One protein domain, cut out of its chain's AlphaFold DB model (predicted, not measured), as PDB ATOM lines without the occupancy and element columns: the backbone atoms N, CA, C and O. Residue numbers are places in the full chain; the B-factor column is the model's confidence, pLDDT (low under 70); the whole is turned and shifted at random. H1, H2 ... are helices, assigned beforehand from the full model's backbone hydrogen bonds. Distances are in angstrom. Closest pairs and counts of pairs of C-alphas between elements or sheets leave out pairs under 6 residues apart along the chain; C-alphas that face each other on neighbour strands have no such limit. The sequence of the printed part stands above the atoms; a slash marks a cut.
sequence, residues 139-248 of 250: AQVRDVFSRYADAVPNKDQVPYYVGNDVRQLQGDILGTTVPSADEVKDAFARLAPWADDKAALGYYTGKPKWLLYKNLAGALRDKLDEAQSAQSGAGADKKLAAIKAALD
ATOM      1  N   ALA A 139     386.409 367.932 394.455       86.00
ATOM      2  CA  ALA A 139     385.132 368.460 394.922       86.00
ATOM      3  C   ALA A 139     383.998 368.178 393.924       86.00
ATOM      4  O   ALA A 139     382.934 367.721 394.331       86.00
ATOM      5  N   GLN A 140     384.236 368.373 392.623       77.06
ATOM      6  CA  GLN A 140     383.260 368.047 391.579       77.06
ATOM      7  C   GLN A 140     382.989 366.543 391.482       77.06
ATOM      8  O   GLN A 140     381.838 366.157 391.311       77.06
ATOM      9  N   VAL A 141     384.005 365.684 391.634       83.44
ATOM     10  CA  VAL A 141     383.794 364.225 391.678       83.44
ATOM     11  C   VAL A 141     382.848 363.858 392.819       83.44
ATOM     12  O   VAL A 141     381.860 363.157 392.608       83.44
ATOM     13  N   ARG A 142     383.116 364.364 394.026       88.38
ATOM     14  CA  ARG A 142     382.286 364.099 395.209       88.38
ATOM     15  C   ARG A 142     380.870 364.652 395.055       88.38
ATOM     16  O   ARG A 142     379.921 363.965 395.418       88.38
ATOM     17  N   ASP A 143     380.730 365.848 394.488       83.31
ATOM     18  CA  ASP A 143     379.434 366.479 394.223       83.31
ATOM     19  C   ASP A 143     378.596 365.669 393.222       83.31
ATOM     20  O   ASP A 143     377.439 365.370 393.505       83.31
ATOM     21  N   VAL A 144     379.180 365.219 392.105       79.69
ATOM     22  CA  VAL A 144     378.474 364.378 391.119       79.69
ATOM     23  C   VAL A 144     378.013 363.061 391.746       79.69
ATOM     24  O   VAL A 144     376.863 362.667 391.561       79.69
ATOM     25  N   PHE A 145     378.876 362.385 392.507       86.62
ATOM     26  CA  PHE A 145     378.506 361.151 393.207       86.62
ATOM     27  C   PHE A 145     377.367 361.378 394.205       86.62
ATOM     28  O   PHE A 145     376.391 360.627 394.207       86.62
ATOM     29  N   SER A 146     377.455 362.445 394.999       83.50
ATOM     30  CA  SER A 146     376.413 362.782 395.964       83.50
ATOM     31  C   SER A 146     375.092 363.115 395.279       83.50
ATOM     32  O   SER A 146     374.056 362.675 395.753       83.50
ATOM     33  N   ARG A 147     375.109 363.887 394.186       76.62
ATOM     34  CA  ARG A 147     373.885 364.342 393.508       76.62
ATOM     35  C   ARG A 147     373.216 363.259 392.682       76.62
ATOM     36  O   ARG A 147     371.995 363.217 392.598       76.62
ATOM     37  N   TYR A 148     374.005 362.432 392.005       77.75
ATOM     38  CA  TYR A 148     373.482 361.553 390.963       77.75
ATOM     39  C   TYR A 148     373.577 360.071 391.307       77.75
ATOM     40  O   TYR A 148     372.841 359.291 390.710       77.75
ATOM     41  N   ALA A 149     374.405 359.667 392.268       78.88
ATOM     42  CA  ALA A 149     374.456 358.284 392.745       78.88
ATOM     43  C   ALA A 149     373.944 358.106 394.180       78.88
ATOM     44  O   ALA A 149     373.896 356.966 394.633       78.88
ATOM     45  N   ASP A 150     373.596 359.191 394.888       82.25
ATOM     46  CA  ASP A 150     373.331 359.182 396.337       82.25
ATOM     47  C   ASP A 150     374.419 358.407 397.108       82.25
ATOM     48  O   ASP A 150     374.156 357.639 398.034       82.25
ATOM     49  N   ALA A 151     375.676 358.575 396.679       84.12
ATOM     50  CA  ALA A 151     376.810 357.791 397.152       84.12
ATOM     51  C   ALA A 151     378.054 358.658 397.374       84.12
ATOM     52  O   ALA A 151     378.174 359.769 396.861       84.12
ATOM     53  N   VAL A 152     379.017 358.118 398.123       88.94
ATOM     54  CA  VAL A 152     380.361 358.693 398.276       88.94
ATOM     55  C   VAL A 152     381.321 357.905 397.380       88.94
ATOM     56  O   VAL A 152     381.297 356.672 397.437       88.94
ATOM     57  N   PRO A 153     382.178 358.561 396.571       88.88
ATOM     58  CA  PRO A 153     383.152 357.851 395.754       88.88
ATOM     59  C   PRO A 153     384.162 357.123 396.646       88.88
ATOM     60  O   PRO A 153     384.656 357.677 397.633       88.88
ATOM     61  N   ASN A 154     384.481 355.879 396.297       89.75
ATOM     62  CA  ASN A 154     385.485 355.089 396.996       89.75
ATOM     63  C   ASN A 154     386.910 355.628 396.739       89.75
ATOM     64  O   ASN A 154     387.131 356.508 395.900       89.75
ATOM     65  N   LYS A 155     387.892 355.084 397.470       88.50
ATOM     66  CA  LYS A 155     389.291 355.545 397.439       88.50
ATOM     67  C   LYS A 155     389.955 355.488 396.054       88.50
ATOM     68  O   LYS A 155     390.887 356.248 395.819       88.50
ATOM     69  N   ASP A 156     389.474 354.629 395.157       86.94
ATOM     70  CA  ASP A 156     390.048 354.422 393.825       86.94
ATOM     71  C   ASP A 156     389.310 355.255 392.755       86.94
ATOM     72  O   ASP A 156     389.886 355.616 391.728       86.94
ATOM     73  N   GLN A 157     388.054 355.635 393.013       86.81
ATOM     74  CA  GLN A 157     387.223 356.416 392.089       86.81
ATOM     75  C   GLN A 157     387.648 357.886 391.993       86.81
ATOM     76  O   GLN A 157     387.654 358.445 390.898       86.81
ATOM     77  N   VAL A 158     388.032 358.527 393.104       87.50
ATOM     78  CA  VAL A 158     388.447 359.943 393.070       87.50
ATOM     79  C   VAL A 158     389.695 360.153 392.198       87.50
ATOM     80  O   VAL A 158     389.622 360.972 391.278       87.50
ATOM     81  N   PRO A 159     390.808 359.413 392.396       83.50
ATOM     82  CA  PRO A 159     391.988 359.557 391.542       83.50
ATOM     83  C   PRO A 159     391.702 359.221 390.076       83.50
ATOM     84  O   PRO A 159     392.214 359.897 389.185       83.50
ATOM     85  N   TYR A 160     390.854 358.216 389.827       81.94
ATOM     86  CA  TYR A 160     390.430 357.862 388.478       81.94
ATOM     87  C   TYR A 160     389.746 359.043 387.781       81.94
ATOM     88  O   TYR A 160     390.192 359.464 386.717       81.94
ATOM     89  N   TYR A 161     388.705 359.631 388.375       82.75
ATOM     90  CA  TYR A 161     387.938 360.678 387.696       82.75
ATOM     91  C   TYR A 161     388.676 362.009 387.576       82.75
ATOM     92  O   TYR A 161     388.540 362.666 386.549       82.75
ATOM     93  N   VAL A 162     389.506 362.388 388.552       82.81
ATOM     94  CA  VAL A 162     390.361 363.591 388.447       82.81
ATOM     95  C   VAL A 162     391.382 363.460 387.306       82.81
ATOM     96  O   VAL A 162     391.773 364.452 386.688       82.81
ATOM     97  N   GLY A 163     391.812 362.232 387.001       72.69
ATOM     98  CA  GLY A 163     392.688 361.935 385.869       72.69
ATOM     99  C   GLY A 163     391.995 361.956 384.503       72.69
ATOM    100  O   GLY A 163     392.688 361.979 383.487       72.69
ATOM    101  N   ASN A 164     390.661 361.977 384.471       67.94
ATOM    102  CA  ASN A 164     389.853 361.825 383.265       67.94
ATOM    103  C   ASN A 164     389.014 363.075 382.962       67.94
ATOM    104  O   ASN A 164     388.986 364.050 383.708       67.94
ATOM    105  N   ASP A 165     388.349 363.061 381.811       73.88
ATOM    106  CA  ASP A 165     387.437 364.125 381.404       73.88
ATOM    107  C   ASP A 165     386.158 364.106 382.264       73.88
ATOM    108  O   ASP A 165     385.607 363.043 382.557       73.88
ATOM    109  N   VAL A 166     385.641 365.277 382.648       71.44
ATOM    110  CA  VAL A 166     384.411 365.424 383.450       71.44
ATOM    111  C   VAL A 166     383.204 364.732 382.810       71.44
ATOM    112  O   VAL A 166     382.293 364.281 383.508       71.44
ATOM    113  N   ARG A 167     383.204 364.579 381.482       69.19
ATOM    114  CA  ARG A 167     382.156 363.860 380.746       69.19
ATOM    115  C   ARG A 167     382.178 362.358 381.021       69.19
ATOM    116  O   ARG A 167     381.112 361.748 380.998       69.19
ATOM    117  N   GLN A 168     383.345 361.779 381.313       68.25
ATOM    118  CA  GLN A 168     383.469 360.386 381.755       68.25
ATOM    119  C   GLN A 168     382.828 360.218 383.136       68.25
ATOM    120  O   GLN A 168     381.993 359.344 383.325       68.25
ATOM    121  N   LEU A 169     383.133 361.125 384.071       77.06
ATOM    122  CA  LEU A 169     382.524 361.152 385.404       77.06
ATOM    123  C   LEU A 169     380.990 361.223 385.330       77.06
ATOM    124  O   LEU A 169     380.294 360.432 385.962       77.06
ATOM    125  N   GLN A 170     380.449 362.158 384.548       72.25
ATOM    126  CA  GLN A 170     378.997 362.283 384.391       72.25
ATOM    127  C   GLN A 170     378.397 361.090 383.635       72.25
ATOM    128  O   GLN A 170     377.310 360.634 383.980       72.25
ATOM    129  N   GLY A 171     379.090 360.584 382.612       67.00
ATOM    130  CA  GLY A 171     378.660 359.444 381.807       67.00
ATOM    131  C   GLY A 171     378.518 358.170 382.629       67.00
ATOM    132  O   GLY A 171     377.448 357.565 382.604       67.00
ATOM    133  N   ASP A 172     379.549 357.822 383.394       75.19
ATOM    134  CA  ASP A 172     379.560 356.634 384.246       75.19
ATOM    135  C   ASP A 172     378.447 356.719 385.298       75.19
ATOM    136  O   ASP A 172     377.635 355.805 385.430       75.19
ATOM    137  N   ILE A 173     378.339 357.856 385.996       79.88
ATOM    138  CA  ILE A 173     377.389 358.010 387.102       79.88
ATOM    139  C   ILE A 173     375.937 358.069 386.623       79.88
ATOM    140  O   ILE A 173     375.066 357.414 387.199       79.88
ATOM    141  N   LEU A 174     375.646 358.818 385.556       73.12
ATOM    142  CA  LEU A 174     374.291 358.889 384.996       73.12
ATOM    143  C   LEU A 174     373.915 357.619 384.216       73.12
ATOM    144  O   LEU A 174     372.730 357.344 384.011       73.12
ATOM    145  N   GLY A 175     374.919 356.875 383.747       68.44
ATOM    146  CA  GLY A 175     374.785 355.616 383.022       68.44
ATOM    147  C   GLY A 175     374.274 354.472 383.892       68.44
ATOM    148  O   GLY A 175     373.457 353.673 383.436       68.44
ATOM    149  N   THR A 176     374.718 354.420 385.150       72.75
ATOM    150  CA  THR A 176     374.466 353.292 386.065       72.75
ATOM    151  C   THR A 176     373.345 353.532 387.072       72.75
ATOM    152  O   THR A 176     373.099 352.685 387.929       72.75
ATOM    153  N   THR A 177     372.671 354.678 387.014       77.12
ATOM    154  CA  THR A 177     371.673 355.089 388.010       77.12
ATOM    155  C   THR A 177     370.319 355.370 387.358       77.12
ATOM    156  O   THR A 177     370.236 355.654 386.163       77.12
ATOM    157  N   VAL A 178     369.237 355.283 388.134       83.88
ATOM    158  CA  VAL A 178     367.853 355.582 387.712       83.88
ATOM    159  C   VAL A 178     367.357 356.775 388.540       83.88
ATOM    160  O   VAL A 178     367.649 356.809 389.737       83.88
ATOM    161  N   PRO A 179     366.670 357.776 387.954       83.81
ATOM    162  CA  PRO A 179     366.222 358.948 388.693       83.81
ATOM    163  C   PRO A 179     365.039 358.602 389.592       83.81
ATOM    164  O   PRO A 179     364.129 357.867 389.196       83.81
ATOM    165  N   SER A 180     365.038 359.166 390.798       85.25
ATOM    166  CA  SER A 180     363.871 359.117 391.677       85.25
ATOM    167  C   SER A 180     362.756 360.018 391.133       85.25
ATOM    168  O   SER A 180     362.991 360.897 390.303       85.25
ATOM    169  N   ALA A 181     361.523 359.828 391.608       85.44
ATOM    170  CA  ALA A 181     360.413 360.706 391.234       85.44
ATOM    171  C   ALA A 181     360.696 362.177 391.595       85.44
ATOM    172  O   ALA A 181     360.344 363.076 390.833       85.44
ATOM    173  N   ASP A 182     361.359 362.416 392.726       85.75
ATOM    174  CA  ASP A 182     361.711 363.764 393.171       85.75
ATOM    175  C   ASP A 182     362.834 364.365 392.325       85.75
ATOM    176  O   ASP A 182     362.758 365.537 391.965       85.75
ATOM    177  N   GLU A 183     363.811 363.561 391.900       83.12
ATOM    178  CA  GLU A 183     364.843 364.021 390.970       83.12
ATOM    179  C   GLU A 183     364.268 364.371 389.595       83.12
ATOM    180  O   GLU A 183     364.663 365.377 389.011       83.12
ATOM    181  N   VAL A 184     363.319 363.585 389.065       84.31
ATOM    182  CA  VAL A 184     362.656 363.926 387.793       84.31
ATOM    183  C   VAL A 184     361.967 365.286 387.907       84.31
ATOM    184  O   VAL A 184     362.137 366.125 387.022       84.31
ATOM    185  N   LYS A 185     361.236 365.529 389.000       84.62
ATOM    186  CA  LYS A 185     360.569 366.815 389.246       84.62
ATOM    187  C   LYS A 185     361.569 367.962 389.358       84.62
ATOM    188  O   LYS A 185     361.393 368.977 388.691       84.62
ATOM    189  N   ASP A 186     362.624 367.795 390.155       83.88
ATOM    190  CA  ASP A 186     363.648 368.827 390.351       83.88
ATOM    191  C   ASP A 186     364.389 369.148 389.043       83.88
ATOM    192  O   ASP A 186     364.541 370.311 388.662       83.88
ATOM    193  N   ALA A 187     364.766 368.119 388.281       82.94
ATOM    194  CA  ALA A 187     365.427 368.285 386.994       82.94
ATOM    195  C   ALA A 187     364.540 369.031 385.988       82.94
ATOM    196  O   ALA A 187     365.032 369.930 385.306       82.94
ATOM    197  N   PHE A 188     363.243 368.713 385.911       85.56
ATOM    198  CA  PHE A 188     362.301 369.446 385.061       85.56
ATOM    199  C   PHE A 188     362.102 370.884 385.541       85.56
ATOM    200  O   PHE A 188     362.220 371.802 384.733       85.56
ATOM    201  N   ALA A 189     361.904 371.112 386.840       82.81
ATOM    202  CA  ALA A 189     361.757 372.456 387.396       82.81
ATOM    203  C   ALA A 189     362.976 373.347 387.107       82.81
ATOM    204  O   ALA A 189     362.830 374.535 386.823       82.81
ATOM    205  N   ARG A 190     364.184 372.773 387.141       79.06
ATOM    206  CA  ARG A 190     365.432 373.508 386.918       79.06
ATOM    207  C   ARG A 190     365.783 373.685 385.443       79.06
ATOM    208  O   ARG A 190     366.187 374.770 385.037       79.06
ATOM    209  N   LEU A 191     365.689 372.616 384.654       78.00
ATOM    210  CA  LEU A 191     366.241 372.559 383.295       78.00
ATOM    211  C   LEU A 191     365.187 372.747 382.207       78.00
ATOM    212  O   LEU A 191     365.524 373.186 381.114       78.00
ATOM    213  N   ALA A 192     363.927 372.430 382.486       81.12
ATOM    214  CA  ALA A 192     362.829 372.633 381.554       81.12
ATOM    215  C   ALA A 192     361.571 373.136 382.283       81.12
ATOM    216  O   ALA A 192     360.523 372.502 382.174       81.12
ATOM    217  N   PRO A 193     361.626 374.287 382.991       79.81
ATOM    218  CA  PRO A 193     360.475 374.829 383.729       79.81
ATOM    219  C   PRO A 193     359.262 375.138 382.838       79.81
ATOM    220  O   PRO A 193     358.171 375.413 383.328       79.81
ATOM    221  N   TRP A 194     359.454 375.133 381.518       76.88
ATOM    222  CA  TRP A 194     358.410 375.293 380.507       76.88
ATOM    223  C   TRP A 194     357.729 373.978 380.093       76.88
ATOM    224  O   TRP A 194     356.789 374.025 379.303       76.88
ATOM    225  N   ALA A 195     358.225 372.821 380.536       77.75
ATOM    226  CA  ALA A 195     357.717 371.505 380.159       77.75
ATOM    227  C   ALA A 195     356.850 370.895 381.275       77.75
ATOM    228  O   ALA A 195     357.108 371.108 382.456       77.75
ATOM    229  N   ASP A 196     355.827 370.121 380.893       75.75
ATOM    230  CA  ASP A 196     354.951 369.397 381.825       75.75
ATOM    231  C   ASP A 196     355.655 368.138 382.367       75.75
ATOM    232  O   ASP A 196     356.059 367.253 381.605       75.75
ATOM    233  N   ASP A 197     355.802 368.058 383.689       69.81
ATOM    234  CA  ASP A 197     356.514 366.995 384.398       69.81
ATOM    235  C   ASP A 197     355.650 365.742 384.648       69.81
ATOM    236  O   ASP A 197     356.187 364.656 384.898       69.81
ATOM    237  N   LYS A 198     354.316 365.833 384.525       73.69
ATOM    238  CA  LYS A 198     353.405 364.719 384.856       73.69
ATOM    239  C   LYS A 198     353.561 363.522 383.927       73.69
ATOM    240  O   LYS A 198     353.569 362.381 384.390       73.69
ATOM    241  N   ALA A 199     353.708 363.765 382.626       71.62
ATOM    242  CA  ALA A 199     353.977 362.707 381.648       71.62
ATOM    243  C   ALA A 199     355.426 362.188 381.743       71.62
ATOM    244  O   ALA A 199     355.698 361.025 381.439       71.62
ATOM    245  N   ALA A 200     356.351 363.035 382.201       74.75
ATOM    246  CA  ALA A 200     357.762 362.710 382.347       74.75
ATOM    247  C   ALA A 200     358.026 361.760 383.527       74.75
ATOM    248  O   ALA A 200     358.813 360.823 383.391       74.75
ATOM    249  N   LEU A 201     357.328 361.949 384.653       81.31
ATOM    250  CA  LEU A 201     357.462 361.130 385.862       81.31
ATOM    251  C   LEU A 201     357.360 359.630 385.570       81.31
ATOM    252  O   LEU A 201     358.310 358.896 385.823       81.31
ATOM    253  N   GLY A 202     356.257 359.181 384.962       80.19
ATOM    254  CA  GLY A 202     356.058 357.758 384.658       80.19
ATOM    255  C   GLY A 202     357.026 357.200 383.611       80.19
ATOM    256  O   GLY A 202     357.280 355.997 383.585       80.19
ATOM    257  N   TYR A 203     357.584 358.058 382.754       83.19
ATOM    258  CA  TYR A 203     358.526 357.644 381.719       83.19
ATOM    259  C   TYR A 203     359.952 357.471 382.260       83.19
ATOM    260  O   TYR A 203     360.616 356.499 381.901       83.19
ATOM    261  N   TYR A 204     360.431 358.386 383.111       86.19
ATOM    262  CA  TYR A 204     361.841 358.425 383.519       86.19
ATOM    263  C   TYR A 204     362.166 357.619 384.781       86.19
ATOM    264  O   TYR A 204     363.292 357.138 384.880       86.19
ATOM    265  N   THR A 205     361.223 357.382 385.700       83.19
ATOM    266  CA  THR A 205     361.487 356.669 386.976       83.19
ATOM    267  C   THR A 205     361.860 355.184 386.830       83.19
ATOM    268  O   THR A 205     362.084 354.499 387.821       83.19
ATOM    269  N   GLY A 206     361.936 354.663 385.604       79.38
ATOM    270  CA  GLY A 206     362.445 353.324 385.284       79.38
ATOM    271  C   GLY A 206     363.487 353.326 384.163       79.38
ATOM    272  O   GLY A 206     363.722 352.293 383.532       79.38
ATOM    273  N   LYS A 207     364.061 354.490 383.847       81.81
ATOM    274  CA  LYS A 207     365.065 354.661 382.794       81.81
ATOM    275  C   LYS A 207     366.366 355.174 383.397       81.81
ATOM    276  O   LYS A 207     366.331 355.848 384.415       81.81
ATOM    277  N   PRO A 208     367.517 354.898 382.774       77.56
ATOM    278  CA  PRO A 208     368.770 355.468 383.244       77.56
ATOM    279  C   PRO A 208     368.721 357.003 383.312       77.56
ATOM    280  O   PRO A 208     368.156 357.638 382.411       77.56
ATOM    281  N   LYS A 209     369.352 357.605 384.330       80.94
ATOM    282  CA  LYS A 209     369.395 359.069 384.529       80.94
ATOM    283  C   LYS A 209     369.909 359.792 383.291       80.94
ATOM    284  O   LYS A 209     369.432 360.872 382.952       80.94
ATOM    285  N   TRP A 210     370.826 359.174 382.552       74.38
ATOM    286  CA  TRP A 210     371.352 359.729 381.310       74.38
ATOM    287  C   TRP A 210     370.255 360.105 380.302       74.38
ATOM    288  O   TRP A 210     370.398 361.113 379.609       74.38
ATOM    289  N   LEU A 211     369.159 359.339 380.223       73.50
ATOM    290  CA  LEU A 211     368.069 359.587 379.277       73.50
ATOM    291  C   LEU A 211     367.261 360.827 379.671       73.50
ATOM    292  O   LEU A 211     366.930 361.636 378.803       73.50
ATOM    293  N   LEU A 212     367.007 361.001 380.972       82.94
ATOM    294  CA  LEU A 212     366.394 362.206 381.533       82.94
ATOM    295  C   LEU A 212     367.220 363.443 381.164       82.94
ATOM    296  O   LEU A 212     366.723 364.350 380.495       82.94
ATOM    297  N   TYR A 213     368.505 363.449 381.525       78.31
ATOM    298  CA  TYR A 213     369.360 364.617 381.312       78.31
ATOM    299  C   TYR A 213     369.695 364.863 379.833       78.31
ATOM    300  O   TYR A 213     369.833 366.017 379.439       78.31
ATOM    301  N   LYS A 214     369.750 363.827 378.980       73.88
ATOM    302  CA  LYS A 214     369.876 363.992 377.517       73.88
ATOM    303  C   LYS A 214     368.670 364.725 376.939       73.88
ATOM    304  O   LYS A 214     368.852 365.657 376.160       73.88
ATOM    305  N   ASN A 215     367.460 364.288 377.282       77.81
ATOM    306  CA  ASN A 215     366.240 364.870 376.727       77.81
ATOM    307  C   ASN A 215     366.048 366.310 377.219       77.81
ATOM    308  O   ASN A 215     365.704 367.180 376.424       77.81
ATOM    309  N   LEU A 216     366.363 366.579 378.491       77.88
ATOM    310  CA  LEU A 216     366.366 367.937 379.039       77.88
ATOM    311  C   LEU A 216     367.419 368.827 378.369       77.88
ATOM    312  O   LEU A 216     367.101 369.948 377.985       77.88
ATOM    313  N   ALA A 217     368.644 368.334 378.160       67.50
ATOM    314  CA  ALA A 217     369.691 369.084 377.462       67.50
ATOM    315  C   ALA A 217     369.329 369.375 375.995       67.50
ATOM    316  O   ALA A 217     369.595 370.470 375.505       67.50
ATOM    317  N   GLY A 218     368.700 368.417 375.304       63.12
ATOM    318  CA  GLY A 218     368.156 368.618 373.959       63.12
ATOM    319  C   GLY A 218     367.092 369.712 373.940       63.12
ATOM    320  O   GLY A 218     367.231 370.677 373.200       63.12
ATOM    321  N   ALA A 219     366.104 369.631 374.837       71.19
ATOM    322  CA  ALA A 219     365.055 370.643 374.954       71.19
ATOM    323  C   ALA A 219     365.609 372.039 375.293       71.19
ATOM    324  O   ALA A 219     365.140 373.039 374.756       71.19
ATOM    325  N   LEU A 220     366.622 372.118 376.162       68.25
ATOM    326  CA  LEU A 220     367.343 373.358 376.470       68.25
ATOM    327  C   LEU A 220     368.024 373.947 375.240       68.25
ATOM    328  O   LEU A 220     367.937 375.152 375.014       68.25
ATOM    329  N   ARG A 221     368.693 373.105 374.449       67.56
ATOM    330  CA  ARG A 221     369.348 373.525 373.212       67.56
ATOM    331  C   ARG A 221     368.332 374.013 372.187       67.56
ATOM    332  O   ARG A 221     368.521 375.096 371.655       67.56
ATOM    333  N   ASP A 222     367.229 373.294 372.002       68.88
ATOM    334  CA  ASP A 222     366.144 373.722 371.113       68.88
ATOM    335  C   ASP A 222     365.591 375.089 371.550       68.88
ATOM    336  O   ASP A 222     365.389 375.975 370.722       68.88
ATOM    337  N   LYS A 223     365.423 375.320 372.862       73.06
ATOM    338  CA  LYS A 223     365.014 376.632 373.389       73.06
ATOM    339  C   LYS A 223     366.058 377.723 373.212       73.06
ATOM    340  O   LYS A 223     365.684 378.875 372.986       73.06
ATOM    341  N   LEU A 224     367.340 377.392 373.311       64.88
ATOM    342  CA  LEU A 224     368.415 378.332 373.019       64.88
ATOM    343  C   LEU A 224     368.406 378.718 371.535       64.88
ATOM    344  O   LEU A 224     368.450 379.909 371.230       64.88
ATOM    345  N   ASP A 225     368.275 377.741 370.641       65.69
ATOM    346  CA  ASP A 225     368.240 377.942 369.192       65.69
ATOM    347  C   ASP A 225     366.986 378.740 368.774       65.69
ATOM    348  O   ASP A 225     367.085 379.684 367.985       65.69
ATOM    349  N   GLU A 226     365.815 378.442 369.360       68.06
ATOM    350  CA  GLU A 226     364.588 379.243 369.218       68.06
ATOM    351  C   GLU A 226     364.822 380.698 369.652       68.06
ATOM    352  O   GLU A 226     364.472 381.628 368.927       68.06
ATOM    353  N   ALA A 227     365.424 380.912 370.827       63.97
ATOM    354  CA  ALA A 227     365.673 382.248 371.361       63.97
ATOM    355  C   ALA A 227     366.687 383.039 370.520       63.97
ATOM    356  O   ALA A 227     366.526 384.245 370.337       63.97
ATOM    357  N   GLN A 228     367.714 382.372 369.991       66.25
ATOM    358  CA  GLN A 228     368.699 382.971 369.092       66.25
ATOM    359  C   GLN A 228     368.092 383.309 367.726       66.25
ATOM    360  O   GLN A 228     368.402 384.353 367.158       66.25
ATOM    361  N   SER A 229     367.184 382.466 367.231       64.31
ATOM    362  CA  SER A 229     366.468 382.690 365.970       64.31
ATOM    363  C   SER A 229     365.387 383.769 366.095       64.31
ATOM    364  O   SER A 229     365.061 384.439 365.119       64.31
ATOM    365  N   ALA A 230     364.850 383.982 367.300       61.72
ATOM    366  CA  ALA A 230     363.832 384.985 367.603       61.72
ATOM    367  C   ALA A 230     364.388 386.413 367.795       61.72
ATOM    368  O   ALA A 230     363.722 387.244 368.417       61.72
ATOM    369  N   GLN A 231     365.583 386.730 367.274       51.62
ATOM    370  CA  GLN A 231     366.149 388.084 367.302       51.62
ATOM    371  C   GLN A 231     365.324 389.085 366.470       51.62
ATOM    372  O   GLN A 231     365.685 389.461 365.360       51.62
ATOM    373  N   SER A 232     364.234 389.569 367.071       49.19
ATOM    374  CA  SER A 232     363.700 390.927 366.942       49.19
ATOM    375  C   SER A 232     362.636 391.165 368.030       49.19
ATOM    376  O   SER A 232     361.451 390.915 367.813       49.19
ATOM    377  N   GLY A 233     363.039 391.650 369.215       52.91
ATOM    378  CA  GLY A 233     362.111 392.224 370.204       52.91
ATOM    379  C   GLY A 233     362.472 392.005 371.681       52.91
ATOM    380  O   GLY A 233     362.819 390.903 372.098       52.91
ATOM    381  N   ALA A 234     362.285 393.049 372.497       49.19
ATOM    382  CA  ALA A 234     362.680 393.161 373.914       49.19
ATOM    383  C   ALA A 234     362.107 392.096 374.887       49.19
ATOM    384  O   ALA A 234     362.499 392.036 376.052       49.19
ATOM    385  N   GLY A 235     361.177 391.242 374.443       50.06
ATOM    386  CA  GLY A 235     360.665 390.105 375.221       50.06
ATOM    387  C   GLY A 235     361.558 388.855 375.175       50.06
ATOM    388  O   GLY A 235     361.476 388.016 376.075       50.06
ATOM    389  N   ALA A 236     362.420 388.734 374.157       51.12
ATOM    390  CA  ALA A 236     363.329 387.600 373.977       51.12
ATOM    391  C   ALA A 236     364.497 387.618 374.987       51.12
ATOM    392  O   ALA A 236     364.910 386.567 375.479       51.12
ATOM    393  N   ASP A 237     364.942 388.810 375.393       55.12
ATOM    394  CA  ASP A 237     366.118 388.995 376.254       55.12
ATOM    395  C   ASP A 237     365.921 388.450 377.677       55.12
ATOM    396  O   ASP A 237     366.831 387.848 378.249       55.12
ATOM    397  N   LYS A 238     364.710 388.567 378.246       57.47
ATOM    398  CA  LYS A 238     364.401 388.014 379.581       57.47
ATOM    399  C   LYS A 238     364.360 386.484 379.596       57.47
ATOM    400  O   LYS A 238     364.803 385.875 380.567       57.47
ATOM    401  N   LYS A 239     363.849 385.858 378.531       54.94
ATOM    402  CA  LYS A 239     363.808 384.390 378.411       54.94
ATOM    403  C   LYS A 239     365.201 383.814 378.162       54.94
ATOM    404  O   LYS A 239     365.565 382.824 378.790       54.94
ATOM    405  N   LEU A 240     366.003 384.478 377.330       55.12
ATOM    406  CA  LEU A 240     367.394 384.103 377.086       55.12
ATOM    407  C   LEU A 240     368.257 384.232 378.354       55.12
ATOM    408  O   LEU A 240     369.099 383.375 378.605       55.12
ATOM    409  N   ALA A 241     368.024 385.254 379.184       61.97
ATOM    410  CA  ALA A 241     368.715 385.414 380.465       61.97
ATOM    411  C   ALA A 241     368.394 384.285 381.463       61.97
ATOM    412  O   ALA A 241     369.302 383.780 382.117       61.97
ATOM    413  N   ALA A 242     367.134 383.843 381.542       56.97
ATOM    414  CA  ALA A 242     366.738 382.724 382.401       56.97
ATOM    415  C   ALA A 242     367.360 381.388 381.948       56.97
ATOM    416  O   ALA A 242     367.828 380.615 382.779       56.97
ATOM    417  N   ILE A 243     367.430 381.148 380.632       52.94
ATOM    418  CA  ILE A 243     368.075 379.956 380.055       52.94
ATOM    419  C   ILE A 243     369.590 379.975 380.307       52.94
ATOM    420  O   ILE A 243     370.153 378.969 380.733       52.94
ATOM    421  N   LYS A 244     370.254 381.124 380.111       56.72
ATOM    422  CA  LYS A 244     371.686 381.287 380.415       56.72
ATOM    423  C   LYS A 244     371.993 381.071 381.899       56.72
ATOM    424  O   LYS A 244     372.971 380.408 382.219       56.72
ATOM    425  N   ALA A 245     371.135 381.571 382.791       58.62
ATOM    426  CA  ALA A 245     371.275 381.373 384.232       58.62
ATOM    427  C   ALA A 245     371.080 379.904 384.656       58.62
ATOM    428  O   ALA A 245     371.794 379.424 385.529       58.62
ATOM    429  N   ALA A 246     370.160 379.169 384.020       47.78
ATOM    430  CA  ALA A 246     369.934 377.746 384.299       47.78
ATOM    431  C   ALA A 246     371.085 376.832 383.828       47.78
ATOM    432  O   ALA A 246     371.228 375.715 384.329       47.78
ATOM    433  N   LEU A 247     371.895 377.298 382.872       46.78
ATOM    434  CA  LEU A 247     373.009 376.552 382.285       46.78
ATOM    435  C   LEU A 247     374.357 376.766 382.998       46.78
ATOM    436  O   LEU A 247     375.309 376.073 382.655       46.78
ATOM    437  N   ASP A 248     374.450 377.691 383.962       45.62
ATOM    438  CA  ASP A 248     375.695 378.068 384.664       45.62
ATOM    439  C   ASP A 248     376.889 378.317 383.713       45.62
ATOM    440  O   ASP A 248     378.051 378.061 384.026       45.62
TER     441      ASP A 248
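This is residues 139 to 248 of the 250 residues of an uncharacterized protein of Rathayibacter sp. AY1F3 (UniProt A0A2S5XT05). The domain is a flat V of helices: one arm is H1 and H3 side by side, with the small H2 packed on H1, and the other is the long H6, which meets the end of H3 at its first residues. H4 packs beside H6 residues 212 to 220, H7 folds back beside residues 220 to 227, H5 packs on H4, and the turn at residues 229 to 235 sticks out. The printed part has 110 residues with seven named helices, H1 to H7 in order along the chain, and no named strand; its class is all helix. It is only just loose, close to compact, with a radius of gyration of the C-alphas of 16.2 A and spans of 53 by 33 by 16 A.

H1, residues 139 to 148, touches H2, residues 157 to 162, at a steep tilt of 57 degrees; the closest C-alphas, of Val 141 and Val 158, are 6.5 A apart. H1 also touches H3, residues 166 to 175, at a shallow tilt of 20 degrees, the same way, with the C-alphas of Tyr 148 and Ile 173 closest at 6.5 A. H3 touches the hub H6, residues 209 to 229, at a steep tilt of 56 degrees; H6 does so with residues 209 to 210 alone, and the closest C-alphas are those of Leu 174 and Trp 210, 4.8 A. H3 and H4, residues 181 to 191, are apart. H4 touches H5, residues 198 to 204, with the C-alphas of Ala 181 and Leu 201 closest at 6.1 A. H4 also touches H6 residues 212 to 220 alone, at a shallow tilt of 20 degrees, the same way, with the C-alphas of Leu 191 and Leu 216 closest at 6.3 A. H6 and H7, residues 236 to 246, form a helical hairpin at a shallow tilt of 26 degrees, with the C-alphas of Ala 227 and Leu 240 closest at 6.3 A. Every O i to N i+4 pair is within hydrogen-bond range in H1, H2, H3, H4, H6 and H7; in H5 it is 1 of 3, beside 2 of 4 O i to N i+3 pairs.

H1 begins at C-alpha 139, (385.132, 368.460, 394.922), and measures 14.1 A from first to last C-alpha; H2 measures 8.6 A and H3 13.7 A. H4 measures 15.4 A and H5 10.6 A. H6, the longest, measures 30.2 A from C-alpha 209 at (369.395, 359.069, 384.529). H7 measures 15.7 A and ends at C-alpha 246, (369.934, 377.746, 384.299).

The two C-alphas farthest apart, of Lys 155 and Ser 232, are 53.3 A apart. The printed part has no cut, and no link is long. Mean pLDDT of the printed part is 73.8; 36 residues are under 70, among them 224 to 248, and H7 has a mean of 55.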